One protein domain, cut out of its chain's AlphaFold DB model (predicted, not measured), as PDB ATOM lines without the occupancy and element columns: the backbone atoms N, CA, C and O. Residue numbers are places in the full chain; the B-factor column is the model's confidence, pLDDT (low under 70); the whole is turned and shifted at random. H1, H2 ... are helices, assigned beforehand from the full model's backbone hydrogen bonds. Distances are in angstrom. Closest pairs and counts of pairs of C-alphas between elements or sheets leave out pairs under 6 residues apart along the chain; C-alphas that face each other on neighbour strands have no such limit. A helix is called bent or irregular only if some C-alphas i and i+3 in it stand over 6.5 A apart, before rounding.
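What this domain is: This is residues 355 to 555 of the 557 residues of an uncharacterized protein of Salmonella enterica subsp. enterica serovar Typhi str. 404ty (UniProt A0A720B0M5). Two rows of helices run side by side along the long axis of the domain, H3, H6 and H8 in one and H4, H7 and H9 in the other, with H7 in the middle and the helices themselves lying across that axis. H2 covers one end of the rows, touching H3 and H4, with H1 packed on H2 alone; at the other end lie H10, H11 and H12, of which H12 packs on H9 and H11 touches no helix, and the loop between H10 and H11 sticks out at residues 524 to 530. The printed part has 201 residues with twelve named helices, H1 to H12 in chain order, and no named strand; the class is all helix. It is compact, with a radius of gyration of the C-alphas of 19.2 A and spans of 59 by 40 by 26 A.

Where its parts are: H1, residues 355 to 362, begins at C-alpha 355 (12.427, 51.308, -33.057). H2 holds residues 370 to 386, 24.9 A long; H3 407 to 418, 17.4 A; H4 424 to 433; H5 437 to 441; H6 443 to 451; H7 457 to 468; H8 476 to 485; H9 488 to 501, 20.0 A; H10 508 to 519; H11 532 to 541; and H12 543 to 555, 17.5 A, ending at C-alpha 555 (26.206, 11.240, -65.260). H3 and H5 are irregular, only just: C-alphas 412 and 415 are 6.54 A apart, 437 and 440 6.6 A.

How they stand to each other: H1 touches H2, closest C-alphas Ala 356 and Leu 376 at 5.8 A. H2, with residues 370 to 377 alone, touches H3 at a shallow tilt of 19 degrees, the same way; closest are the C-alphas of Arg 374 and Val 409, 6.4 A. The hub, H7, touches H4, H5, H6 and H9. H6 and H7 form a helical hairpin, closest C-alphas Thr 450 and Arg 460, 4.3 A. H8, H9 and H10 are an up and down bundle, each running against the one before. H9, with residues 495 to 499 alone, touches H12, closest C-alphas Glu 499 and Ile 549, 6.4 A. H11 touches no helix. Every O i to N i+4 pair is within hydrogen-bond range in H1, H2, H4, H6 to H10 and H12; H3 has 5 of 8, H5 0 of 1 with 1 of 2 O i to N i+3 pairs, and H11 1 of 6 with 2 of 7.

The domain as a whole: The C-alphas farthest apart, of Glu 369 and Glu 526, are 63.4 A apart. The printed part has no cut. The links H2 to H3 and H10 to H11 are long. Mean pLDDT of the printed part is 80.9; residues 396, 420 to 422 and 522 to 555 are under 70.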
ATOM      1  N   ASP A 355      12.496  52.700 -32.601       94.88
ATOM      2  CA  ASP A 355      12.427  51.308 -33.057       94.88
ATOM      3  C   ASP A 355      13.357  51.069 -34.263       94.88
ATOM      4  O   ASP A 355      12.941  51.034 -35.426       94.88
ATOM      5  N   ALA A 356      14.651  50.895 -33.982       94.94
ATOM      6  CA  ALA A 356      15.660  50.574 -34.991       94.94
ATOM      7  C   ALA A 356      15.342  49.277 -35.755       94.94
ATOM      8  O   ALA A 356      15.577  49.188 -36.965       94.94
ATOM      9  N   TYR A 357      14.768  48.274 -35.086       92.38
ATOM     10  CA  TYR A 357      14.437  47.012 -35.739       92.38
ATOM     11  C   TYR A 357      13.342  47.191 -36.795       92.38
ATOM     12  O   TYR A 357      13.482  46.691 -37.911       92.38
ATOM     13  N   ALA A 358      12.298  47.972 -36.506       91.75
ATOM     14  CA  ALA A 358      11.242  48.276 -37.467       91.75
ATOM     15  C   ALA A 358      11.756  49.037 -38.700       91.75
ATOM     16  O   ALA A 358      11.302  48.750 -39.814       91.75
ATOM     17  N   VAL A 359      12.704  49.967 -38.516       94.56
ATOM     18  CA  VAL A 359      13.349  50.711 -39.615       94.56
ATOM     19  C   VAL A 359      14.064  49.766 -40.572       94.56
ATOM     20  O   VAL A 359      13.886  49.878 -41.786       94.56
ATOM     21  N   LEU A 360      14.822  48.815 -40.029       91.88
ATOM     22  CA  LEU A 360      15.534  47.814 -40.814       91.88
ATOM     23  C   LEU A 360      14.580  46.817 -41.487       91.88
ATOM     24  O   LEU A 360      14.708  46.544 -42.678       91.88
ATOM     25  N   ALA A 361      13.628  46.279 -40.725       88.06
ATOM     26  CA  ALA A 361      12.790  45.163 -41.144       88.06
ATOM     27  C   ALA A 361      11.708  45.559 -42.157       88.06
ATOM     28  O   ALA A 361      11.436  44.816 -43.102       88.06
ATOM     29  N   ASN A 362      11.070  46.717 -41.970       87.88
ATOM     30  CA  ASN A 362       9.883  47.080 -42.748       87.88
ATOM     31  C   ASN A 362      10.121  48.233 -43.733       87.88
ATOM     32  O   ASN A 362       9.422  48.320 -44.745       87.88
ATOM     33  N   GLY A 363      11.102  49.097 -43.463       89.56
ATOM     34  CA  GLY A 363      11.396  50.277 -44.270       89.56
ATOM     35  C   GLY A 363      12.235  50.003 -45.520       89.56
ATOM     36  O   GLY A 363      12.234  48.906 -46.089       89.56
ATOM     37  N   ASP A 364      12.952  51.048 -45.932       91.69
ATOM     38  CA  ASP A 364      14.011  51.015 -46.940       91.69
ATOM     39  C   ASP A 364      15.284  51.677 -46.369       91.69
ATOM     40  O   ASP A 364      15.462  52.896 -46.478       91.69
ATOM     41  N   PRO A 365      16.182  50.895 -45.740       91.81
ATOM     42  CA  PRO A 365      17.403  51.412 -45.116       91.81
ATOM     43  C   PRO A 365      18.378  52.072 -46.100       91.81
ATOM     44  O   PRO A 365      19.276  52.808 -45.680       91.81
ATOM     45  N   SER A 366      18.227  51.830 -47.408       90.88
ATOM     46  CA  SER A 366      19.052  52.467 -48.441       90.88
ATOM     47  C   SER A 366      18.852  53.982 -48.497       90.88
ATOM     48  O   SER A 366      19.791  54.704 -48.834       90.88
ATOM     49  N   GLN A 367      17.665  54.456 -48.100       94.06
ATOM     50  CA  GLN A 367      17.268  55.866 -48.124       94.06
ATOM     51  C   GLN A 367      17.777  56.659 -46.912       94.06
ATOM     52  O   GLN A 367      17.658  57.885 -46.876       94.06
ATOM     53  N   LEU A 368      18.339  55.981 -45.907       95.19
ATOM     54  CA  LEU A 368      18.865  56.640 -44.718       95.19
ATOM     55  C   LEU A 368      20.126  57.443 -45.043       95.19
ATOM     56  O   LEU A 368      21.000  57.011 -45.799       95.19
ATOM     57  N   GLU A 369      20.263  58.602 -44.406       94.75
ATOM     58  CA  GLU A 369      21.494  59.379 -44.479       94.75
ATOM     59  C   GLU A 369      22.656  58.640 -43.803       94.75
ATOM     60  O   GLU A 369      22.458  57.838 -42.892       94.75
ATOM     61  N   ARG A 370      23.899  58.952 -44.198       92.56
ATOM     62  CA  ARG A 370      25.109  58.282 -43.672       92.56
ATOM     63  C   ARG A 370      25.158  58.238 -42.141       92.56
ATOM     64  O   ARG A 370      25.396  57.189 -41.554       92.56
ATOM     65  N   SER A 371      24.874  59.362 -41.479       94.19
ATOM     66  CA  SER A 371      24.832  59.420 -40.011       94.19
ATOM     67  C   SER A 371      23.734  58.534 -39.421       94.19
ATOM     68  O   SER A 371      23.952  57.892 -38.401       94.19
ATOM     69  N   SER A 372      22.577  58.467 -40.079       96.12
ATOM     70  CA  SER A 372      21.429  57.680 -39.635       96.12
ATOM     71  C   SER A 372      21.650  56.182 -39.857       96.12
ATOM     72  O   SER A 372      21.247  55.390 -39.015       96.12
ATOM     73  N   LYS A 373      22.374  55.769 -40.907       95.25
ATOM     74  CA  LYS A 373      22.802  54.368 -41.080       95.25
ATOM     75  C   LYS A 373      23.716  53.902 -39.945       95.25
ATOM     76  O   LYS A 373      23.517  52.820 -39.401       95.25
ATOM     77  N   ARG A 374      24.684  54.737 -39.548       93.25
ATOM     78  CA  ARG A 374      25.560  54.457 -38.396       93.25
ATOM     79  C   ARG A 374      24.770  54.403 -37.089       93.25
ATOM     80  O   ARG A 374      24.957  53.487 -36.297       93.25
ATOM     81  N   GLN A 375      23.847  55.346 -36.895       95.38
ATOM     82  CA  GLN A 375      22.950  55.358 -35.738       95.38
ATOM     83  C   GLN A 375      22.076  54.100 -35.677       95.38
ATOM     84  O   GLN A 375      21.894  53.551 -34.597       95.38
ATOM     85  N   LEU A 376      21.573  53.621 -36.818       95.69
ATOM     86  CA  LEU A 376      20.787  52.393 -36.898       95.69
ATOM     87  C   LEU A 376      21.587  51.188 -36.392       95.69
ATOM     88  O   LEU A 376      21.094  50.455 -35.541       95.69
ATOM     89  N   LEU A 377      22.825  51.010 -36.864       93.12
ATOM     90  CA  LEU A 377      23.699  49.929 -36.391       93.12
ATOM     91  C   LEU A 377      23.994  50.034 -34.894       93.12
ATOM     92  O   LEU A 377      23.934  49.032 -34.185       93.12
ATOM     93  N   TYR A 378      24.277  51.245 -34.414       93.19
ATOM     94  CA  TYR A 378      24.498  51.487 -32.992       93.19
ATOM     95  C   TYR A 378      23.268  51.098 -32.159       93.19
ATOM     96  O   TYR A 378      23.396  50.352 -31.198       93.19
ATOM     97  N   GLN A 379      22.067  51.527 -32.554       95.12
ATOM     98  CA  GLN A 379      20.844  51.191 -31.819       95.12
ATOM     99  C   GLN A 379      20.511  49.697 -31.877       95.12
ATOM    100  O   GLN A 379      20.071  49.133 -30.882       95.12
ATOM    101  N   LEU A 380      20.767  49.018 -32.999       93.62
ATOM    102  CA  LEU A 380      20.611  47.561 -33.081       93.62
ATOM    103  C   LEU A 380      21.554  46.822 -32.122       93.62
ATOM    104  O   LEU A 380      21.162  45.810 -31.544       93.62
ATOM    105  N   LYS A 381      22.767  47.343 -31.913       91.88
ATOM    106  CA  LYS A 381      23.706  46.821 -30.914       91.88
ATOM    107  C   LYS A 381      23.187  47.011 -29.489       91.88
ATOM    108  O   LYS A 381      23.262  46.083 -28.692       91.88
ATOM    109  N   GLU A 382      22.635  48.181 -29.175       92.88
ATOM    110  CA  GLU A 382      22.029  48.429 -27.860       92.88
ATOM    111  C   GLU A 382      20.806  47.528 -27.618       92.88
ATOM    112  O   GLU A 382      20.633  47.006 -26.515       92.88
ATOM    113  N   ILE A 383      19.997  47.275 -28.656       91.75
ATOM    114  CA  ILE A 383      18.877  46.324 -28.594       91.75
ATOM    115  C   ILE A 383      19.379  44.913 -28.277       91.75
ATOM    116  O   ILE A 383      18.834  44.276 -27.382       91.75
ATOM    117  N   GLU A 384      20.415  44.430 -28.967       92.19
ATOM    118  CA  GLU A 384      20.996  43.110 -28.690       92.19
ATOM    119  C   GLU A 384      21.583  43.025 -27.273       92.19
ATOM    120  O   GLU A 384      21.410  42.015 -26.593       92.19
ATOM    121  N   ALA A 385      22.242  44.082 -26.795       90.88
ATOM    122  CA  ALA A 385      22.780  44.118 -25.438       90.88
ATOM    123  C   ALA A 385      21.677  44.005 -24.367       90.88
ATOM    124  O   ALA A 385      21.921  43.450 -23.293       90.88
ATOM    125  N   ALA A 386      20.473  44.512 -24.653       91.12
ATOM    126  CA  ALA A 386      19.313  44.416 -23.772       91.12
ATOM    127  C   ALA A 386      18.536  43.089 -23.921       91.12
ATOM    128  O   ALA A 386      18.116  42.513 -22.916       91.12
ATOM    129  N   ASP A 387      18.343  42.603 -25.149       90.06
ATOM    130  CA  ASP A 387      17.735  41.306 -25.475       90.06
ATOM    131  C   ASP A 387      18.546  40.621 -26.595       90.06
ATOM    132  O   ASP A 387      18.292  40.866 -27.781       90.06
ATOM    133  N   PRO A 388      19.486  39.713 -26.254       88.00
ATOM    134  CA  PRO A 388      20.288  38.989 -27.245       88.00
ATOM    135  C   PRO A 388      19.447  38.210 -28.262       88.00
ATOM    136  O   PRO A 388      19.898  37.952 -29.379       88.00
ATOM    137  N   TYR A 389      18.202  37.879 -27.900       87.00
ATOM    138  CA  TYR A 389      17.259  37.119 -28.710       87.00
ATOM    139  C   TYR A 389      16.120  37.990 -29.265       87.00
ATOM    140  O   TYR A 389      15.036  37.467 -29.552       87.00
ATOM    141  N   PHE A 390      16.340  39.298 -29.466       86.75
ATOM    142  CA  PHE A 390      15.311  40.262 -29.896       86.75
ATOM    143  C   PHE A 390      14.540  39.851 -31.168       86.75
ATOM    144  O   PHE A 390      13.384  40.225 -31.346       86.75
ATOM    145  N   ARG A 391      15.151  39.034 -32.041       85.00
ATOM    146  CA  ARG A 391      14.523  38.477 -33.264       85.00
ATOM    147  C   ARG A 391      13.801  37.135 -33.108       85.00
ATOM    148  O   ARG A 391      13.377  36.579 -34.116       85.00
ATOM    149  N   ARG A 392      13.654  36.569 -31.907       80.75
ATOM    150  CA  ARG A 392      13.126  35.196 -31.725       80.75
ATOM    151  C   ARG A 392      11.774  34.923 -32.409       80.75
ATOM    152  O   ARG A 392      11.524  33.795 -32.813       80.75
ATOM    153  N   SER A 393      10.922  35.938 -32.560       71.00
ATOM    154  CA  SER A 393       9.617  35.846 -33.233       71.00
ATOM    155  C   SER A 393       9.654  36.074 -34.747       71.00
ATOM    156  O   SER A 393       8.653  35.828 -35.403       71.00
ATOM    157  N   ASP A 394      10.775  36.550 -35.292       76.81
ATOM    158  CA  ASP A 394      10.942  36.953 -36.697       76.81
ATOM    159  C   ASP A 394      12.181  36.294 -37.340       76.81
ATOM    160  O   ASP A 394      12.679  36.747 -38.372       76.81
ATOM    161  N   PHE A 395      12.693  35.210 -36.750       70.56
ATOM    162  CA  PHE A 395      13.928  34.552 -37.192       70.56
ATOM    163  C   PHE A 395      13.829  34.001 -38.628       70.56
ATOM    164  O   PHE A 395      14.809  33.958 -39.354       70.56
ATOM    165  N   TRP A 396      12.627  33.630 -39.078       64.62
ATOM    166  CA  TRP A 396      12.379  33.160 -40.448       64.62
ATOM    167  C   TRP A 396      12.198  34.285 -41.478       64.62
ATOM    168  O   TRP A 396      12.148  34.010 -42.680       64.62
ATOM    169  N   ARG A 397      12.044  35.546 -41.048       72.62
ATOM    170  CA  ARG A 397      11.809  36.668 -41.965       72.62
ATOM    171  C   ARG A 397      13.110  37.129 -42.611       72.62
ATOM    172  O   ARG A 397      14.089  37.407 -41.926       72.62
ATOM    173  N   ARG A 398      13.073  37.285 -43.937       72.62
ATOM    174  CA  ARG A 398      14.145  37.902 -44.728       72.62
ATOM    175  C   ARG A 398      13.850  39.377 -44.954       72.62
ATOM    176  O   ARG A 398      12.711  39.742 -45.244       72.62
ATOM    177  N   PHE A 399      14.886  40.204 -44.872       80.25
ATOM    178  CA  PHE A 399      14.785  41.646 -45.058       80.25
ATOM    179  C   PHE A 399      15.643  42.110 -46.231       80.25
ATOM    180  O   PHE A 399      16.705  41.558 -46.509       80.25
ATOM    181  N   SER A 400      15.185  43.162 -46.899       74.94
ATOM    182  CA  SER A 400      15.957  43.834 -47.940       74.94
ATOM    183  C   SER A 400      16.977  44.790 -47.320       74.94
ATOM    184  O   SER A 400      16.594  45.806 -46.743       74.94
ATOM    185  N   ALA A 401      18.271  44.530 -47.528       77.00
ATOM    186  CA  ALA A 401      19.361  45.478 -47.251       77.00
ATOM    187  C   ALA A 401      20.047  45.998 -48.528       77.00
ATOM    188  O   ALA A 401      21.156  46.540 -48.479       77.00
ATOM    189  N   ALA A 402      19.402  45.852 -49.691       77.75
ATOM    190  CA  ALA A 402      19.915  46.387 -50.948       77.75
ATOM    191  C   ALA A 402      20.204  47.893 -50.810       77.75
ATOM    192  O   ALA A 402      19.325  48.661 -50.446       77.75
ATOM    193  N   GLY A 403      21.447  48.318 -51.062       80.38
ATOM    194  CA  GLY A 403      21.860  49.726 -50.943       80.38
ATOM    195  C   GLY A 403      22.089  50.236 -49.509       80.38
ATOM    196  O   GLY A 403      22.444  51.404 -49.323       80.38
ATOM    197  N   PHE A 404      21.933  49.391 -48.483       87.75
ATOM    198  CA  PHE A 404      22.216  49.761 -47.094       87.75
ATOM    199  C   PHE A 404      23.724  49.868 -46.826       87.75
ATOM    200  O   PHE A 404      24.178  50.918 -46.365       87.75
ATOM    201  N   PHE A 405      24.493  48.831 -47.179       88.19
ATOM    202  CA  PHE A 405      25.928  48.708 -46.896       88.19
ATOM    203  C   PHE A 405      26.799  49.621 -47.775       88.19
ATOM    204  O   PHE A 405      27.326  49.211 -48.809       88.19
ATOM    205  N   THR A 406      26.950  50.878 -47.367       85.81
ATOM    206  CA  THR A 406      27.933  51.820 -47.926       85.81
ATOM    207  C   THR A 406      29.292  51.658 -47.240       85.81
ATOM    208  O   THR A 406      29.359  51.090 -46.157       85.81
ATOM    209  N   GLN A 407      30.380  52.162 -47.836       84.56
ATOM    210  CA  GLN A 407      31.747  51.987 -47.308       84.56
ATOM    211  C   GLN A 407      31.887  52.325 -45.814       84.56
ATOM    212  O   GLN A 407      32.564  51.628 -45.072       84.56
ATOM    213  N   ASP A 408      31.231  53.390 -45.365       83.06
ATOM    214  CA  ASP A 408      31.211  53.816 -43.967       83.06
ATOM    215  C   ASP A 408      30.484  52.825 -43.049       83.06
ATOM    216  O   ASP A 408      30.915  52.608 -41.925       83.06
ATOM    217  N   VAL A 409      29.418  52.191 -43.536       89.81
ATOM    218  CA  VAL A 409      28.692  51.133 -42.819       89.81
ATOM    219  C   VAL A 409      29.543  49.863 -42.743       89.81
ATOM    220  O   VAL A 409      29.519  49.186 -41.722       89.81
ATOM    221  N   VAL A 410      30.331  49.563 -43.782       89.81
ATOM    222  CA  VAL A 410      31.244  48.403 -43.814       89.81
ATOM    223  C   VAL A 410      32.256  48.458 -42.679       89.81
ATOM    224  O   VAL A 410      32.442  47.473 -41.970       89.81
ATOM    225  N   GLU A 411      32.889  49.612 -42.474       88.44
ATOM    226  CA  GLU A 411      33.872  49.763 -41.397       88.44
ATOM    227  C   GLU A 411      33.242  49.587 -40.005       88.44
ATOM    228  O   GLU A 411      33.895  49.072 -39.100       88.44
ATOM    229  N   GLU A 412      31.963  49.938 -39.841       88.25
ATOM    230  CA  GLU A 412      31.226  49.759 -38.581       88.25
ATOM    231  C   GLU A 412      30.792  48.304 -38.338       88.25
ATOM    232  O   GLU A 412      30.683  47.886 -37.186       88.25
ATOM    233  N   ILE A 413      30.558  47.501 -39.386       90.56
ATOM    234  CA  ILE A 413      30.146  46.092 -39.227       90.56
ATOM    235  C   ILE A 413      31.319  45.129 -39.020       90.56
ATOM    236  O   ILE A 413      31.124  44.092 -38.393       90.56
ATOM    237  N   LYS A 414      32.537  45.450 -39.477       91.12
ATOM    238  CA  LYS A 414      33.737  44.621 -39.232       91.12
ATOM    239  C   LYS A 414      33.918  44.212 -37.759       91.12
ATOM    240  O   LYS A 414      34.086  43.017 -37.497       91.12
ATOM    241  N   PRO A 415      33.854  45.132 -36.774       89.00
ATOM    242  CA  PRO A 415      33.934  44.746 -35.366       89.00
ATOM    243  C   PRO A 415      32.738  43.897 -34.915       89.00
ATOM    244  O   PRO A 415      32.914  43.013 -34.088       89.00
ATOM    245  N   LEU A 416      31.540  44.114 -35.470       87.88
ATOM    246  CA  LEU A 416      30.341  43.332 -35.130       87.88
ATOM    247  C   LEU A 416      30.418  41.885 -35.638       87.88
ATOM    248  O   LEU A 416      29.840  40.987 -35.035       87.88
ATOM    249  N   LEU A 417      31.143  41.650 -36.733       88.69
ATOM    250  CA  LEU A 417      31.400  40.306 -37.247       88.69
ATOM    251  C   LEU A 417      32.493  39.582 -36.449       88.69
ATOM    252  O   LEU A 417      32.412  38.371 -36.271       88.69
ATOM    253  N   THR A 418      33.510  40.307 -35.977       82.38
ATOM    254  CA  THR A 418      34.716  39.718 -35.364       82.38
ATOM    255  C   THR A 418      34.644  39.581 -33.845       82.38
ATOM    256  O   THR A 418      35.276  38.683 -33.287       82.38
ATOM    257  N   MET A 419      33.890  40.438 -33.155       73.06
ATOM    258  CA  MET A 419      33.663  40.305 -31.717       73.06
ATOM    259  C   MET A 419      32.595  39.234 -31.485       73.06
ATOM    260  O   MET A 419      31.407  39.489 -31.652       73.06
ATOM    261  N   GLY A 420      33.033  38.022 -31.138       62.34
ATOM    262  CA  GLY A 420      32.146  36.892 -30.867       62.34
ATOM    263  C   GLY A 420      31.152  37.216 -29.753       62.34
ATOM    264  O   GLY A 420      31.546  37.458 -28.613       62.34
ATOM    265  N   ASN A 421      29.868  37.218 -30.101       66.00
ATOM    266  CA  ASN A 421      28.760  37.260 -29.162       66.00
ATOM    267  C   ASN A 421      27.661  36.324 -29.686       66.00
ATOM    268  O   ASN A 421      27.419  36.279 -30.893       66.00
ATOM    269  N   ASP A 422      26.998  35.587 -28.795       68.12
ATOM    270  CA  ASP A 422      25.961  34.597 -29.146       68.12
ATOM    271  C   ASP A 422      24.583  35.242 -29.425       68.12
ATOM    272  O   ASP A 422      23.539  34.610 -29.258       68.12
ATOM    273  N   GLY A 423      24.562  36.526 -29.792       81.25
ATOM    274  CA  GLY A 423      23.343  37.293 -30.043       81.25
ATOM    275  C   GLY A 423      22.906  37.306 -31.513       81.25
ATOM    276  O   GLY A 423      23.673  37.010 -32.431       81.25
ATOM    277  N   HIS A 424      21.643  37.679 -31.738       88.06
ATOM    278  CA  HIS A 424      20.995  37.667 -33.056       88.06
ATOM    279  C   HIS A 424      21.463  38.764 -34.034       88.06
ATOM    280  O   HIS A 424      21.063  38.737 -35.204       88.06
ATOM    281  N   LEU A 425      22.246  39.765 -33.613       89.25
ATOM    282  CA  LEU A 425      22.672  40.856 -34.499       89.25
ATOM    283  C   LEU A 425      23.686  40.370 -35.529       89.25
ATOM    284  O   LEU A 425      23.605  40.750 -36.697       89.25
ATOM    285  N   ARG A 426      24.621  39.513 -35.116       90.19
ATOM    286  CA  ARG A 426      25.624  38.949 -36.025       90.19
ATOM    287  C   ARG A 426      24.966  38.079 -37.097       90.19
ATOM    288  O   ARG A 426      25.275  38.247 -38.276       90.19
ATOM    289  N   ASP A 427      24.003  37.246 -36.699       88.88
ATOM    290  CA  ASP A 427      23.175  36.456 -37.619       88.88
ATOM    291  C   ASP A 427      22.443  37.366 -38.610       88.88
ATOM    292  O   ASP A 427      22.543  37.186 -39.823       88.88
ATOM    293  N   LEU A 428      21.773  38.410 -38.105       89.62
ATOM    294  CA  LEU A 428      21.058  39.385 -38.929       89.62
ATOM    295  C   LEU A 428      21.973  40.060 -39.952       89.62
ATOM    296  O   LEU A 428      21.602  40.184 -41.116       89.62
ATOM    297  N   ILE A 429      23.160  40.506 -39.542       91.38
ATOM    298  CA  ILE A 429      24.102  41.164 -40.453       91.38
ATOM    299  C   ILE A 429      24.533  40.194 -41.557       91.38
ATOM    300  O   ILE A 429      24.512  40.578 -42.725       91.38
ATOM    301  N   LEU A 430      24.869  38.948 -41.222       90.69
ATOM    302  CA  LEU A 430      25.259  37.945 -42.217       90.69
ATOM    303  C   LEU A 430      24.103  37.584 -43.166       90.69
ATOM    304  O   LEU A 430      24.318  37.467 -44.372       90.69
ATOM    305  N   GLU A 431      22.869  37.479 -42.667       89.00
ATOM    306  CA  GLU A 431      21.675  37.280 -43.503       89.00
ATOM    307  C   GLU A 431      21.483  38.420 -44.510       89.00
ATOM    308  O   GLU A 431      21.211  38.177 -45.686       89.00
ATOM    309  N   LEU A 432      21.651  39.665 -44.062       88.62
ATOM    310  CA  LEU A 432      21.534  40.852 -44.908       88.62
ATOM    311  C   LEU A 432      22.682  40.977 -45.917       88.62
ATOM    312  O   LEU A 432      22.497  41.545 -46.996       88.62
ATOM    313  N   LEU A 433      23.866  40.471 -45.567       89.44
ATOM    314  CA  LEU A 433      25.042  40.453 -46.432       89.44
ATOM    315  C   LEU A 433      24.978  39.371 -47.507       89.44
ATOM    316  O   LEU A 433      25.710  39.502 -48.487       89.44
ATOM    317  N   ALA A 434      24.118  38.354 -47.370       83.62
ATOM    318  CA  ALA A 434      24.088  37.186 -48.250       83.62
ATOM    319  C   ALA A 434      24.254  37.570 -49.727       83.62
ATOM    320  O   ALA A 434      25.236  37.166 -50.338       83.62
ATOM    321  N   ASP A 435      23.405  38.450 -50.263       78.06
ATOM    322  CA  ASP A 435      23.424  38.853 -51.681       78.06
ATOM    323  C   ASP A 435      24.052  40.244 -51.921       78.06
ATOM    324  O   ASP A 435      23.792  40.915 -52.928       78.06
ATOM    325  N   SER A 436      24.873  40.716 -50.980       84.50
ATOM    326  CA  SER A 436      25.471  42.047 -51.031       84.50
ATOM    327  C   SER A 436      26.793  42.059 -51.815       84.50
ATOM    328  O   SER A 436      27.700  41.278 -51.524       84.50
ATOM    329  N   PRO A 437      26.997  43.009 -52.754       83.50
ATOM    330  CA  PRO A 437      28.274  43.144 -53.470       83.50
ATOM    331  C   PRO A 437      29.437  43.545 -52.545       83.50
ATOM    332  O   PRO A 437      30.612  43.441 -52.912       83.50
ATOM    333  N   VAL A 438      29.116  44.000 -51.334       88.56
ATOM    334  CA  VAL A 438      30.076  44.469 -50.337       88.56
ATOM    335  C   VAL A 438      30.906  43.347 -49.713       88.56
ATOM    336  O   VAL A 438      31.949  43.623 -49.127       88.56
ATOM    337  N   ASN A 439      30.499  42.087 -49.893       89.31
ATOM    338  CA  ASN A 439      31.198  40.919 -49.349       89.31
ATOM    339  C   ASN A 439      32.658  40.841 -49.820       89.31
ATOM    340  O   ASN A 439      33.518  40.371 -49.083       89.31
ATOM    341  N   SER A 440      32.962  41.393 -51.001       89.44
ATOM    342  CA  SER A 440      34.331  41.532 -51.518       89.44
ATOM    343  C   SER A 440      35.271  42.337 -50.609       89.44
ATOM    344  O   SER A 440      36.481  42.134 -50.650       89.44
ATOM    345  N   GLN A 441      34.736  43.218 -49.760       90.94
ATOM    346  CA  GLN A 441      35.506  44.023 -48.806       90.94
ATOM    347  C   GLN A 441      35.613  43.390 -47.412       90.94
ATOM    348  O   GLN A 441      36.354  43.902 -46.575       90.94
ATOM    349  N   LEU A 442      34.866  42.311 -47.165       92.25
ATOM    350  CA  LEU A 442      34.756  41.615 -45.876       92.25
ATOM    351  C   LEU A 442      35.339  40.197 -45.937       92.25
ATOM    352  O   LEU A 442      35.076  39.369 -45.069       92.25
ATOM    353  N   VAL A 443      36.099  39.882 -46.992       92.38
ATOM    354  CA  VAL A 443      36.684  38.549 -47.196       92.38
ATOM    355  C   VAL A 443      37.486  38.073 -45.979       92.38
ATOM    356  O   VAL A 443      37.282  36.919 -45.595       92.38
ATOM    357  N   PRO A 444      38.354  38.890 -45.342       92.56
ATOM    358  CA  PRO A 444      39.101  38.451 -44.164       92.56
ATOM    359  C   PRO A 444      38.189  38.036 -43.004       92.56
ATOM    360  O   PRO A 444      38.346  36.942 -42.461       92.56
ATOM    361  N   GLU A 445      37.207  38.870 -42.664       94.19
ATOM    362  CA  GLU A 445      36.283  38.654 -41.551       94.19
ATOM    363  C   GLU A 445      35.375  37.442 -41.810       94.19
ATOM    364  O   GLU A 445      35.242  36.562 -40.959       94.19
ATOM    365  N   LEU A 446      34.799  37.342 -43.013       93.75
ATOM    366  CA  LEU A 446      33.943  36.220 -43.407       93.75
ATOM    367  C   LEU A 446      34.722  34.897 -43.487       93.75
ATOM    368  O   LEU A 446      34.203  33.846 -43.101       93.75
ATOM    369  N   SER A 447      35.974  34.930 -43.960       93.19
ATOM    370  CA  SER A 447      36.838  33.739 -44.000       93.19
ATOM    371  C   SER A 447      37.198  33.283 -42.592       93.19
ATOM    372  O   SER A 447      37.123  32.091 -42.301       93.19
ATOM    373  N   GLN A 448      37.521  34.219 -41.695       92.75
ATOM    374  CA  GLN A 448      37.777  33.910 -40.290       92.75
ATOM    375  C   GLN A 448      36.565  33.236 -39.641       92.75
ATOM    376  O   GLN A 448      36.733  32.211 -38.986       92.75
ATOM    377  N   LEU A 449      35.353  33.760 -39.857       92.75
ATOM    378  CA  LEU A 449      34.125  33.158 -39.331       92.75
ATOM    379  C   LEU A 449      33.888  31.754 -39.888       92.75
ATOM    380  O   LEU A 449      33.634  30.830 -39.127       92.75
ATOM    381  N   THR A 450      34.021  31.572 -41.202       92.81
ATOM    382  CA  THR A 450      33.785  30.279 -41.867       92.81
ATOM    383  C   THR A 450      34.737  29.184 -41.363       92.81
ATOM    384  O   THR A 450      34.335  28.029 -41.184       92.81
ATOM    385  N   LEU A 451      36.001  29.542 -41.123       93.25
ATOM    386  CA  LEU A 451      37.077  28.609 -40.776       93.25
ATOM    387  C   LEU A 451      37.293  28.436 -39.264       93.25
ATOM    388  O   LEU A 451      38.106  27.603 -38.871       93.25
ATOM    389  N   ASN A 452      36.606  29.197 -38.410       91.50
ATOM    390  CA  ASN A 452      36.770  29.095 -36.962       91.50
ATOM    391  C   ASN A 452      35.969  27.899 -36.401       91.50
ATOM    392  O   ASN A 452      34.737  27.929 -36.435       91.50
ATOM    393  N   PRO A 453      36.623  26.866 -35.832       89.06
ATOM    394  CA  PRO A 453      35.935  25.683 -35.313       89.06
ATOM    395  C   PRO A 453      35.101  25.958 -34.054       89.06
ATOM    396  O   PRO A 453      34.255  25.142 -33.702       89.06
ATOM    397  N   ASN A 454      35.326  27.090 -33.379       89.12
ATOM    398  CA  ASN A 454      34.579  27.473 -32.179       89.12
ATOM    399  C   ASN A 454      33.275  28.228 -32.492       89.12
ATOM    400  O   ASN A 454      32.526  28.535 -31.571       89.12
ATOM    401  N   GLU A 455      33.014  28.559 -33.759       89.44
ATOM    402  CA  GLU A 455      31.781  29.238 -34.166       89.44
ATOM    403  C   GLU A 455      30.627  28.256 -34.378       89.44
ATOM    404  O   GLU A 455      30.822  27.083 -34.708       89.44
ATOM    405  N   SER A 456      29.398  28.758 -34.236       88.50
ATOM    406  CA  SER A 456      28.194  27.963 -34.473       88.50
ATOM    407  C   SER A 456      28.067  27.549 -35.946       88.50
ATOM    408  O   SER A 456      28.474  28.274 -36.857       88.50
ATOM    409  N   GLU A 457      27.442  26.394 -36.201       88.88
ATOM    410  CA  GLU A 457      27.163  25.916 -37.566       88.88
ATOM    411  C   GLU A 457      26.436  26.975 -38.406       88.88
ATOM    412  O   GLU A 457      26.766  27.183 -39.575       88.88
ATOM    413  N   HIS A 458      25.479  27.676 -37.795       88.25
ATOM    414  CA  HIS A 458      24.678  28.697 -38.458       88.25
ATOM    415  C   HIS A 458      25.533  29.872 -38.956       88.25
ATOM    416  O   HIS A 458      25.486  30.200 -40.143       88.25
ATOM    417  N   ILE A 459      26.385  30.434 -38.092       90.00
ATOM    418  CA  ILE A 459      27.287  31.545 -38.431       90.00
ATOM    419  C   ILE A 459      28.274  31.138 -39.520       90.00
ATOM    420  O   ILE A 459      28.432  31.854 -40.512       90.00
ATOM    421  N   ARG A 460      28.906  29.968 -39.371       92.56
ATOM    422  CA  ARG A 460      29.871  29.459 -40.357       92.56
ATOM    423  C   ARG A 460      29.214  29.260 -41.726       92.56
ATOM    424  O   ARG A 460      29.806  29.603 -42.748       92.56
ATOM    425  N   THR A 461      27.973  28.772 -41.750       91.12
ATOM    426  CA  THR A 461      27.196  28.564 -42.983       91.12
ATOM    427  C   THR A 461      26.803  29.886 -43.644       91.12
ATOM    428  O   THR A 461      26.981  30.042 -44.855       91.12
ATOM    429  N   LEU A 462      26.307  30.863 -42.877       90.31
ATOM    430  CA  LEU A 462      25.954  32.181 -43.412       90.31
ATOM    431  C   LEU A 462      27.184  32.930 -43.946       90.31
ATOM    432  O   LEU A 462      27.128  33.501 -45.037       90.31
ATOM    433  N   ALA A 463      28.307  32.888 -43.223       93.12
ATOM    434  CA  ALA A 463      29.562  33.492 -43.663       93.12
ATOM    435  C   ALA A 463      30.091  32.836 -44.951       93.12
ATOM    436  O   ALA A 463      30.454  33.542 -45.896       93.12
ATOM    437  N   SER A 464      30.043  31.501 -45.035       92.81
ATOM    438  CA  SER A 464      30.399  30.760 -46.250       92.81
ATOM    439  C   SER A 464      29.527  31.166 -47.438       92.81
ATOM    440  O   SER A 464      30.046  31.456 -48.516       92.81
ATOM    441  N   ARG A 465      28.210  31.287 -47.238       90.88
ATOM    442  CA  ARG A 465      27.288  31.754 -48.281       90.88
ATOM    443  C   ARG A 465      27.636  33.160 -48.777       90.88
ATOM    444  O   ARG A 465      27.616  33.396 -49.982       90.88
ATOM    445  N   CYS A 466      27.985  34.079 -47.874       91.44
ATOM    446  CA  CYS A 466      28.400  35.433 -48.249       91.44
ATOM    447  C   CYS A 466      29.662  35.425 -49.129       91.44
ATOM    448  O   CYS A 466      29.736  36.188 -50.094       91.44
ATOM    449  N   LEU A 467      30.631  34.554 -48.821       92.06
ATOM    450  CA  LEU A 467      31.860  34.386 -49.605       92.06
ATOM    451  C   LEU A 467      31.589  33.805 -50.996       92.06
ATOM    452  O   LEU A 467      32.135  34.302 -51.978       92.06
ATOM    453  N   LEU A 468      30.718  32.797 -51.098       88.44
ATOM    454  CA  LEU A 468      30.397  32.138 -52.371       88.44
ATOM    455  C   LEU A 468      29.703  33.063 -53.379       88.44
ATOM    456  O   LEU A 468      29.810  32.853 -54.584       88.44
ATOM    457  N   ASN A 469      29.041  34.118 -52.903       85.00
ATOM    458  CA  ASN A 469      28.408  35.119 -53.761       85.00
ATOM    459  C   ASN A 469      29.398  36.127 -54.384       85.00
ATOM    460  O   ASN A 469      29.004  36.982 -55.185       85.00
ATOM    461  N   ILE A 470      30.691  36.036 -54.066       88.06
ATOM    462  CA  ILE A 470      31.743  36.855 -54.673       88.06
ATOM    463  C   ILE A 470      32.227  36.168 -55.963       88.06
ATOM    464  O   ILE A 470      32.759  35.062 -55.928       88.06
ATOM    465  N   LYS A 471      32.097  36.855 -57.109       79.25
ATOM    466  CA  LYS A 471      32.360  36.301 -58.459       79.25
ATOM    467  C   LYS A 471      33.746  35.669 -58.675       79.25
ATOM    468  O   LYS A 471      33.881  34.851 -59.577       79.25
ATOM    469  N   GLU A 472      34.753  36.053 -57.895       79.31
ATOM    470  CA  GLU A 472      36.151  35.614 -58.048       79.31
ATOM    471  C   GLU A 472      36.752  35.117 -56.722       79.31
ATOM    472  O   GLU A 472      37.954  35.232 -56.487       79.31
ATOM    473  N   TYR A 473      35.925  34.596 -55.811       84.31
ATOM    474  CA  TYR A 473      36.435  34.052 -54.554       84.31
ATOM    475  C   TYR A 473      37.165  32.720 -54.766       84.31
ATOM    476  O   TYR A 473      36.583  31.745 -55.246       84.31
ATOM    477  N   ASP A 474      38.439  32.668 -54.368       84.44
ATOM    478  CA  ASP A 474      39.214  31.430 -54.337       84.44
ATOM    479  C   ASP A 474      38.841  30.596 -53.105       84.44
ATOM    480  O   ASP A 474      39.331  30.807 -51.992       84.44
ATOM    481  N   CYS A 475      37.952  29.628 -53.321       85.94
ATOM    482  CA  CYS A 475      37.492  28.722 -52.277       85.94
ATOM    483  C   CYS A 475      38.456  27.556 -51.996       85.94
ATOM    484  O   CYS A 475      38.250  26.853 -51.005       85.94
ATOM    485  N   ILE A 476      39.506  27.335 -52.801       86.19
ATOM    486  CA  ILE A 476      40.366  26.141 -52.680       86.19
ATOM    487  C   ILE A 476      41.102  26.135 -51.338       86.19
ATOM    488  O   ILE A 476      41.140  25.110 -50.652       86.19
ATOM    489  N   GLY A 477      41.648  27.286 -50.936       86.12
ATOM    490  CA  GLY A 477      42.321  27.431 -49.644       86.12
ATOM    491  C   GLY A 477      41.379  27.169 -48.465       86.12
ATOM    492  O   GLY A 477      41.731  26.429 -47.547       86.12
ATOM    493  N   ALA A 478      40.160  27.714 -48.519       89.00
ATOM    494  CA  ALA A 478      39.149  27.509 -47.484       89.00
ATOM    495  C   ALA A 478      38.697  26.042 -47.407       89.00
ATOM    496  O   ALA A 478      38.630  25.475 -46.318       89.00
ATOM    497  N   LEU A 479      38.460  25.396 -48.554       91.31
ATOM    498  CA  LEU A 479      38.110  23.978 -48.625       91.31
ATOM    499  C   LEU A 479      39.192  23.089 -48.013       91.31
ATOM    500  O   LEU A 479      38.869  22.183 -47.253       91.31
ATOM    501  N   ALA A 480      40.472  23.353 -48.291       90.25
ATOM    502  CA  ALA A 480      41.563  22.573 -47.712       90.25
ATOM    503  C   ALA A 480      41.547  22.616 -46.173       90.25
ATOM    504  O   ALA A 480      41.704  21.578 -45.533       90.25
ATOM    505  N   VAL A 481      41.300  23.792 -45.584       92.75
ATOM    506  CA  VAL A 481      41.184  23.957 -44.125       92.75
ATOM    507  C   VAL A 481      39.956  23.225 -43.580       92.75
ATOM    508  O   VAL A 481      40.081  22.481 -42.609       92.75
ATOM    509  N   LEU A 482      38.790  23.368 -44.220       92.88
ATOM    510  CA  LEU A 482      37.545  22.714 -43.792       92.88
ATOM    511  C   LEU A 482      37.629  21.182 -43.866       92.88
ATOM    512  O   LEU A 482      37.177  20.483 -42.958       92.88
ATOM    513  N   ILE A 483      38.222  20.653 -44.937       91.38
ATOM    514  CA  ILE A 483      38.417  19.212 -45.129       91.38
ATOM    515  C   ILE A 483      39.447  18.678 -44.130       91.38
ATOM    516  O   ILE A 483      39.266  17.582 -43.609       91.38
ATOM    517  N   PHE A 484      40.497  19.448 -43.829       92.50
ATOM    518  CA  PHE A 484      41.492  19.074 -42.826       92.50
ATOM    519  C   PHE A 484      40.925  19.072 -41.400       92.50
ATOM    520  O   PHE A 484      41.239  18.167 -40.632       92.50
ATOM    521  N   GLU A 485      40.074  20.045 -41.049       92.25
ATOM    522  CA  GLU A 485      39.349  20.069 -39.767       92.25
ATOM    523  C   GLU A 485      38.488  18.808 -39.586       92.25
ATOM    524  O   GLU A 485      38.385  18.292 -38.476       92.25
ATOM    525  N   ALA A 486      37.903  18.305 -40.682       89.00
ATOM    526  CA  ALA A 486      37.123  17.066 -40.745       89.00
ATOM    527  C   ALA A 486      36.003  16.957 -39.688       89.00
ATOM    528  O   ALA A 486      35.604  15.856 -39.299       89.00
ATOM    529  N   SER A 487      35.472  18.093 -39.225       88.38
ATOM    530  CA  SER A 487      34.301  18.128 -38.360       88.38
ATOM    531  C   SER A 487      33.030  17.972 -39.197       88.38
ATOM    532  O   SER A 487      33.017  18.197 -40.408       88.38
ATOM    533  N   ASN A 488      31.925  17.591 -38.555       85.56
ATOM    534  CA  ASN A 488      30.639  17.475 -39.246       85.56
ATOM    535  C   ASN A 488      30.244  18.810 -39.917       85.56
ATOM    536  O   ASN A 488      29.912  18.852 -41.099       85.56
ATOM    537  N   ILE A 489      30.397  19.914 -39.180       88.56
ATOM    538  CA  ILE A 489      30.099  21.266 -39.661       88.56
ATOM    539  C   ILE A 489      31.011  21.634 -40.837       88.56
ATOM    540  O   ILE A 489      30.526  22.099 -41.869       88.56
ATOM    541  N   SER A 490      32.323  21.405 -40.718       90.94
ATOM    542  CA  SER A 490      33.274  21.803 -41.756       90.94
ATOM    543  C   SER A 490      33.070  21.030 -43.059       90.94
ATOM    544  O   SER A 490      33.134  21.618 -44.139       90.94
ATOM    545  N   LEU A 491      32.747  19.736 -42.973       90.00
ATOM    546  CA  LEU A 491      32.466  18.900 -44.140       90.00
ATOM    547  C   LEU A 491      31.118  19.234 -44.792       90.00
ATOM    548  O   LEU A 491      31.026  19.187 -46.018       90.00
ATOM    549  N   ASN A 492      30.101  19.622 -44.016       88.75
ATOM    550  CA  ASN A 492      28.821  20.101 -44.552       88.75
ATOM    551  C   ASN A 492      28.999  21.418 -45.331       88.75
ATOM    552  O   ASN A 492      28.511  21.571 -46.452       88.75
ATOM    553  N   ILE A 493      29.775  22.356 -44.778       90.06
ATOM    554  CA  ILE A 493      30.123  23.606 -45.467       90.06
ATOM    555  C   ILE A 493      30.941  23.315 -46.729       90.06
ATOM    556  O   ILE A 493      30.631  23.851 -47.789       90.06
ATOM    557  N   ALA A 494      31.943  22.432 -46.653       90.88
ATOM    558  CA  ALA A 494      32.742  22.045 -47.814       90.88
ATOM    559  C   ALA A 494      31.886  21.417 -48.928       90.88
ATOM    560  O   ALA A 494      32.075  21.748 -50.097       90.88
ATOM    561  N   ALA A 495      30.911  20.574 -48.576       88.06
ATOM    562  CA  ALA A 495      29.969  19.999 -49.534       88.06
ATOM    563  C   ALA A 495      29.150  21.086 -50.252       88.06
ATOM    564  O   ALA A 495      29.112  21.099 -51.481       88.06
ATOM    565  N   ASN A 496      28.571  22.031 -49.502       87.94
ATOM    566  CA  ASN A 496      27.835  23.167 -50.072       87.94
ATOM    567  C   ASN A 496      28.716  24.024 -50.993       87.94
ATOM    568  O   ASN A 496      28.287  24.422 -52.073       87.94
ATOM    569  N   VAL A 497      29.964  24.293 -50.598       88.94
ATOM    570  CA  VAL A 497      30.918  25.043 -51.428       88.94
ATOM    571  C   VAL A 497      31.193  24.310 -52.744       88.94
ATOM    572  O   VAL A 497      31.179  24.948 -53.796       88.94
ATOM    573  N   ILE A 498      31.410  22.991 -52.711       88.25
ATOM    574  CA  ILE A 498      31.644  22.176 -53.914       88.25
ATOM    575  C   ILE A 498      30.408  22.183 -54.822       88.25
ATOM    576  O   ILE A 498      30.545  22.365 -56.031       88.25
ATOM    577  N   GLU A 499      29.211  22.030 -54.252       86.00
ATOM    578  CA  GLU A 499      27.947  22.051 -54.996       86.00
ATOM    579  C   GLU A 499      27.727  23.392 -55.709       86.00
ATOM    580  O   GLU A 499      27.499  23.412 -56.916       86.00
ATOM    581  N   VAL A 500      27.861  24.513 -54.992       84.62
ATOM    582  CA  VAL A 500      27.662  25.863 -55.548       84.62
ATOM    583  C   VAL A 500      28.740  26.219 -56.571       84.62
ATOM    584  O   VAL A 500      28.460  26.864 -57.581       84.62
ATOM    585  N   THR A 501      29.984  25.803 -56.328       84.50
ATOM    586  CA  THR A 501      31.098  26.062 -57.250       84.50
ATOM    587  C   THR A 501      30.965  25.253 -58.542       84.50
ATOM    588  O   THR A 501      31.474  25.697 -59.578       84.50
ATOM    589  N   GLY A 502      30.263  24.119 -58.489       84.81
ATOM    590  CA  GLY A 502      30.171  23.136 -59.559       84.81
ATOM    591  C   GLY A 502      31.174  22.000 -59.332       84.81
ATOM    592  O   GLY A 502      32.385  22.244 -59.420       84.81
ATOM    593  N   PRO A 503      30.722  20.761 -59.049       82.69
ATOM    594  CA  PRO A 503      31.603  19.607 -58.846       82.69
ATOM    595  C   PRO A 503      32.585  19.373 -60.000       82.69
ATOM    596  O   PRO A 503      33.707  18.926 -59.781       82.69
ATOM    597  N   GLU A 504      32.188  19.723 -61.220       82.38
ATOM    598  CA  GLU A 504      32.977  19.616 -62.447       82.38
ATOM    599  C   GLU A 504      34.252  20.473 -62.459       82.38
ATOM    600  O   GLU A 504      35.160  20.206 -63.247       82.38
ATOM    601  N   LYS A 505      34.356  21.486 -61.588       85.00
ATOM    602  CA  LYS A 505      35.572  22.305 -61.451       85.00
ATOM    603  C   LYS A 505      36.660  21.635 -60.615       85.00
ATOM    604  O   LYS A 505      37.789  22.123 -60.588       85.00
ATOM    605  N   PHE A 506      36.338  20.536 -59.939       86.00
ATOM    606  CA  PHE A 506      37.270  19.793 -59.105       86.00
ATOM    607  C   PHE A 506      37.705  18.518 -59.816       86.00
ATOM    608  O   PHE A 506      36.903  17.816 -60.430       86.00
ATOM    609  N   ASP A 507      38.993  18.187 -59.717       86.38
ATOM    610  CA  ASP A 507      39.469  16.936 -60.287       86.38
ATOM    611  C   ASP A 507      38.934  15.718 -59.506       86.38
ATOM    612  O   ASP A 507      38.562  15.776 -58.329       86.38
ATOM    613  N   HIS A 508      38.923  14.568 -60.177       82.12
ATOM    614  CA  HIS A 508      38.406  13.329 -59.608       82.12
ATOM    615  C   HIS A 508      39.152  12.886 -58.339       82.12
ATOM    616  O   HIS A 508      38.564  12.267 -57.449       82.12
ATOM    617  N   ARG A 509      40.454  13.182 -58.232       85.94
ATOM    618  CA  ARG A 509      41.256  12.809 -57.060       85.94
ATOM    619  C   ARG A 509      40.867  13.657 -55.856       85.94
ATOM    620  O   ARG A 509      40.797  13.116 -54.755       85.94
ATOM    621  N   TYR A 510      40.573  14.934 -56.072       87.69
ATOM    622  CA  TYR A 510      40.110  15.865 -55.057       87.69
ATOM    623  C   TYR A 510      38.761  15.426 -54.488       87.69
ATOM    624  O   TYR A 510      38.648  15.217 -53.280       87.69
ATOM    625  N   LEU A 511      37.771  15.179 -55.354       86.00
ATOM    626  CA  LEU A 511      36.448  14.704 -54.934       86.00
ATOM    627  C   LEU A 511      36.531  13.341 -54.231       86.00
ATOM    628  O   LEU A 511      35.930  13.151 -53.176       86.00
ATOM    629  N   SER A 512      37.332  12.405 -54.753       83.12
ATOM    630  CA  SER A 512      37.563  11.110 -54.095       83.12
ATOM    631  C   SER A 512      38.200  11.272 -52.709       83.12
ATOM    632  O   SER A 512      37.798  10.595 -51.761       83.12
ATOM    633  N   GLY A 513      39.171  12.178 -52.572       86.00
ATOM    634  CA  GLY A 513      39.795  12.517 -51.296       86.00
ATOM    635  C   GLY A 513      38.786  13.079 -50.298       86.00
ATOM    636  O   GLY A 513      38.706  12.584 -49.176       86.00
ATOM    637  N   PHE A 514      37.961  14.032 -50.731       87.88
ATOM    638  CA  PHE A 514      36.874  14.591 -49.929       87.88
ATOM    639  C   PHE A 514      35.908  13.503 -49.437       87.88
ATOM    640  O   PHE A 514      35.694  13.373 -48.232       87.88
ATOM    641  N   PHE A 515      35.401  12.649 -50.332       85.44
ATOM    642  CA  PHE A 515      34.482  11.574 -49.945       85.44
ATOM    643  C   PHE A 515      35.108  10.563 -48.980       85.44
ATOM    644  O   PHE A 515      34.413  10.057 -48.099       85.44
ATOM    645  N   ARG A 516      36.413  10.282 -49.091       86.38
ATOM    646  CA  ARG A 516      37.126   9.436 -48.116       86.38
ATOM    647  C   ARG A 516      37.167  10.072 -46.730       86.38
ATOM    648  O   ARG A 516      37.010   9.358 -45.748       86.38
ATOM    649  N   VAL A 517      37.352  11.389 -46.645       86.94
ATOM    650  CA  VAL A 517      37.296  12.106 -45.363       86.94
ATOM    651  C   VAL A 517      35.876  12.063 -44.797       86.94
ATOM    652  O   VAL A 517      35.706  11.728 -43.628       86.94
ATOM    653  N   CYS A 518      34.850  12.284 -45.625       83.31
ATOM    654  CA  CYS A 518      33.452  12.141 -45.206       83.31
ATOM    655  C   CYS A 518      33.114  10.721 -44.732       83.31
ATOM    656  O   CYS A 518      32.316  10.562 -43.812       83.31
ATOM    657  N   ALA A 519      33.728   9.686 -45.312       80.88
ATOM    658  CA  ALA A 519      33.514   8.301 -44.896       80.88
ATOM    659  C   ALA A 519      33.944   8.043 -43.439       80.88
ATOM    660  O   ALA A 519      33.368   7.179 -42.786       80.88
ATOM    661  N   ASN A 520      34.880   8.827 -42.895       79.56
ATOM    662  CA  ASN A 520      35.294   8.716 -41.494       79.56
ATOM    663  C   ASN A 520      34.239   9.244 -40.504       79.56
ATOM    664  O   ASN A 520      34.362   9.006 -39.306       79.56
ATOM    665  N   LEU A 521      33.194   9.935 -40.980       71.94
ATOM    666  CA  LEU A 521      32.034  10.292 -40.156       71.94
ATOM    667  C   LEU A 521      31.139   9.076 -39.850       71.94
ATOM    668  O   LEU A 521      30.260   9.171 -38.992       71.94
ATOM    669  N   TYR A 522      31.343   7.945 -40.535       58.34
ATOM    670  CA  TYR A 522      30.654   6.694 -40.236       58.34
ATOM    671  C   TYR A 522      31.387   5.948 -39.112       58.34
ATOM    672  O   TYR A 522      32.576   5.659 -39.257       58.34
ATOM    673  N   PRO A 523      30.709   5.581 -38.010       57.03
ATOM    674  CA  PRO A 523      31.312   4.707 -37.015       57.03
ATOM    675  C   PRO A 523      31.635   3.351 -37.653       57.03
ATOM    676  O   PRO A 523      30.824   2.782 -38.391       57.03
ATOM    677  N   GLY A 524      32.831   2.831 -37.368       51.47
ATOM    678  CA  GLY A 524      33.198   1.464 -37.725       51.47
ATOM    679  C   GLY A 524      32.237   0.461 -37.083       51.47
ATOM    680  O   GLY A 524      31.613   0.744 -36.062       51.47
ATOM    681  N   HIS A 525      32.132  -0.728 -37.677       49.91
ATOM    682  CA  HIS A 525      31.203  -1.805 -37.301       49.91
ATOM    683  C   HIS A 525      31.233  -2.251 -35.816       49.91
ATOM    684  O   HIS A 525      30.397  -3.063 -35.429       49.91
ATOM    685  N   GLU A 526      32.154  -1.740 -34.991       48.88
ATOM    686  CA  GLU A 526      32.370  -2.140 -33.594       48.88
ATOM    687  C   GLU A 526      31.859  -1.133 -32.538       48.88
ATOM    688  O   GLU A 526      31.721  -1.514 -31.381       48.88
ATOM    689  N   GLU A 527      31.490   0.104 -32.901       46.59
ATOM    690  CA  GLU A 527      30.952   1.112 -31.958       46.59
ATOM    691  C   GLU A 527      29.453   1.378 -32.190       46.59
ATOM    692  O   GLU A 527      28.992   2.507 -32.374       46.59
ATOM    693  N   GLN A 528      28.653   0.315 -32.218       46.03
ATOM    694  CA  GLN A 528      27.201   0.439 -32.101       46.03
ATOM    695  C   GLN A 528      26.816   0.394 -30.621       46.03
ATOM    696  O   GLN A 528      27.328  -0.438 -29.888       46.03
ATOM    697  N   PHE A 529      25.877   1.262 -30.232       44.56
ATOM    698  CA  PHE A 529      25.246   1.415 -28.908       44.56
ATOM    699  C   PHE A 529      25.789   2.554 -28.030       44.56
ATOM    700  O   PHE A 529      26.312   2.300 -26.961       44.56
ATOM    701  N   GLU A 530      25.578   3.813 -28.457       41.56
ATOM    702  CA  GLU A 530      25.046   4.874 -27.557       41.56
ATOM    703  C   GLU A 530      24.732   6.230 -28.241       41.56
ATOM    704  O   GLU A 530      24.046   7.061 -27.652       41.56
ATOM    705  N   ARG A 531      25.118   6.477 -29.506       42.22
ATOM    706  CA  ARG A 531      24.941   7.800 -30.172       42.22
ATOM    707  C   ARG A 531      23.971   7.846 -31.369       42.22
ATOM    708  O   ARG A 531      24.148   8.635 -32.292       42.22
ATOM    709  N   VAL A 532      22.930   7.013 -31.391       45.69
ATOM    710  CA  VAL A 532      22.146   6.756 -32.624       45.69
ATOM    711  C   VAL A 532      21.060   7.804 -32.941       45.69
ATOM    712  O   VAL A 532      20.629   7.897 -34.085       45.69
ATOM    713  N   VAL A 533      20.635   8.661 -32.008       40.56
ATOM    714  CA  VAL A 533      19.486   9.555 -32.289       40.56
ATOM    715  C   VAL A 533      19.872  10.810 -33.093       40.56
ATOM    716  O   VAL A 533      19.133  11.203 -33.992       40.56
ATOM    717  N   GLY A 534      21.043  11.412 -32.846       39.47
ATOM    718  CA  GLY A 534      21.485  12.619 -33.570       39.47
ATOM    719  C   GLY A 534      22.023  12.346 -34.982       39.47
ATOM    720  O   GLY A 534      21.758  13.109 -35.908       39.47
ATOM    721  N   LEU A 535      22.729  11.225 -35.171       41.28
ATOM    722  CA  LEU A 535      23.382  10.863 -36.440       41.28
ATOM    723  C   LEU A 535      22.389  10.439 -37.541       41.28
ATOM    724  O   LEU A 535      22.622  10.691 -38.721       41.28
ATOM    725  N   VAL A 536      21.260   9.826 -37.168       37.00
ATOM    726  CA  VAL A 536      20.241   9.334 -38.118       37.00
ATOM    727  C   VAL A 536      19.394  10.470 -38.709       37.00
ATOM    728  O   VAL A 536      18.932  10.364 -39.844       37.00
ATOM    729  N   ILE A 537      19.220  11.582 -37.987       40.25
ATOM    730  CA  ILE A 537      18.513  12.774 -38.491       40.25
ATOM    731  C   ILE A 537      19.371  13.512 -39.537       40.25
ATOM    732  O   ILE A 537      18.854  13.961 -40.558       40.25
ATOM    733  N   LEU A 538      20.689  13.549 -39.329       42.50
ATOM    734  CA  LEU A 538      21.674  14.223 -40.182       42.50
ATOM    735  C   LEU A 538      21.821  13.580 -41.575       42.50
ATOM    736  O   LEU A 538      21.954  14.259 -42.594       42.50
ATOM    737  N   LEU A 539      21.706  12.248 -41.635       44.31
ATOM    738  CA  LEU A 539      21.677  11.493 -42.890       44.31
ATOM    739  C   LEU A 539      20.503  11.874 -43.793       44.31
ATOM    740  O   LEU A 539      20.589  11.622 -44.982       44.31
ATOM    741  N   LYS A 540      19.425  12.478 -43.280       41.47
ATOM    742  CA  LYS A 540      18.324  12.985 -44.114       41.47
ATOM    743  C   LYS A 540      18.585  14.389 -44.665       41.47
ATOM    744  O   LYS A 540      18.075  14.694 -45.738       41.47
ATOM    745  N   SER A 541      19.348  15.230 -43.961       41.28
ATOM    746  CA  SER A 541      19.579  16.629 -44.349       41.28
ATOM    747  C   SER A 541      20.719  16.804 -45.350       41.28
ATOM    748  O   SER A 541      20.606  17.646 -46.233       41.28
ATOM    749  N   SER A 542      21.788  16.005 -45.255       44.66
ATOM    750  CA  SER A 542      22.965  16.129 -46.138       44.66
ATOM    751  C   SER A 542      22.928  15.184 -47.348       44.66
ATOM    752  O   SER A 542      23.629  15.416 -48.332       44.66
ATOM    753  N   PHE A 543      22.086  14.139 -47.324       52.22
ATOM    754  CA  PHE A 543      21.905  13.209 -48.452       52.22
ATOM    755  C   PHE A 543      21.581  13.884 -49.787       52.22
ATOM    756  O   PHE A 543      22.121  13.428 -50.786       52.22
ATOM    757  N   PRO A 544      20.728  14.927 -49.853       51.50
ATOM    758  CA  PRO A 544      20.411  15.585 -51.117       51.50
ATOM    759  C   PRO A 544      21.649  16.206 -51.767       51.50
ATOM    760  O   PRO A 544      21.845  16.021 -52.960       51.50
ATOM    761  N   VAL A 545      22.514  16.850 -50.975       54.56
ATOM    762  CA  VAL A 545      23.764  17.480 -51.436       54.56
ATOM    763  C   VAL A 545      24.751  16.416 -51.911       54.56
ATOM    764  O   VAL A 545      25.251  16.472 -53.033       54.56
ATOM    765  N   PHE A 546      24.972  15.372 -51.104       63.62
ATOM    766  CA  PHE A 546      25.823  14.247 -51.499       63.62
ATOM    767  C   PHE A 546      25.281  13.527 -52.737       63.62
ATOM    768  O   PHE A 546      26.051  13.199 -53.634       63.62
ATOM    769  N   HIS A 547      23.966  13.322 -52.825       58.16
ATOM    770  CA  HIS A 547      23.305  12.744 -53.990       58.16
ATOM    771  C   HIS A 547      23.441  13.651 -55.212       58.16
ATOM    772  O   HIS A 547      23.695  13.125 -56.283       58.16
ATOM    773  N   CYS A 548      23.312  14.974 -55.083       56.44
ATOM    774  CA  CYS A 548      23.482  15.941 -56.171       56.44
ATOM    775  C   CYS A 548      24.905  15.866 -56.749       56.44
ATOM    776  O   CYS A 548      25.085  15.633 -57.950       56.44
ATOM    777  N   ILE A 549      25.918  15.919 -55.874       60.22
ATOM    778  CA  ILE A 549      27.332  15.794 -56.253       60.22
ATOM    779  C   ILE A 549      27.602  14.416 -56.880       60.22
ATOM    780  O   ILE A 549      28.216  14.341 -57.943       60.22
ATOM    781  N   LEU A 550      27.108  13.326 -56.280       63.00
ATOM    782  CA  LEU A 550      27.263  11.968 -56.817       63.00
ATOM    783  C   LEU A 550      26.517  11.785 -58.146       63.00
ATOM    784  O   LEU A 550      27.051  11.162 -59.057       63.00
ATOM    785  N   SER A 551      25.316  12.341 -58.306       56.81
ATOM    786  CA  SER A 551      24.558  12.258 -59.556       56.81
ATOM    787  C   SER A 551      25.281  12.975 -60.690       56.81
ATOM    788  O   SER A 551      25.440  12.388 -61.754       56.81
ATOM    789  N   ASN A 552      25.835  14.168 -60.452       54.19
ATOM    790  CA  ASN A 552      26.658  14.852 -61.452       54.19
ATOM    791  C   ASN A 552      27.961  14.093 -61.745       54.19
ATOM    792  O   ASN A 552      28.382  14.019 -62.898       54.19
ATOM    793  N   PHE A 553      28.563  13.464 -60.735       54.44
ATOM    794  CA  PHE A 553      29.765  12.639 -60.873       54.44
ATOM    795  C   PHE A 553      29.544  11.351 -61.689       54.44
ATOM    796  O   PHE A 553      30.433  10.928 -62.429       54.44
ATOM    797  N   PHE A 554      28.371  10.720 -61.577       50.22
ATOM    798  CA  PHE A 554      28.043   9.494 -62.315       50.22
ATOM    799  C   PHE A 554      27.438   9.747 -63.705       50.22
ATOM    800  O   PHE A 554      27.576   8.881 -64.560       50.22
ATOM    801  N   TRP A 555      26.807  10.902 -63.956       43.50
ATOM    802  CA  TRP A 555      26.206  11.240 -65.260       43.50
ATOM    803  C   TRP A 555      27.155  11.943 -66.247       43.50
ATOM    804  O   TRP A 555      26.824  12.064 -67.423       43.50
TER     805      TRP A 555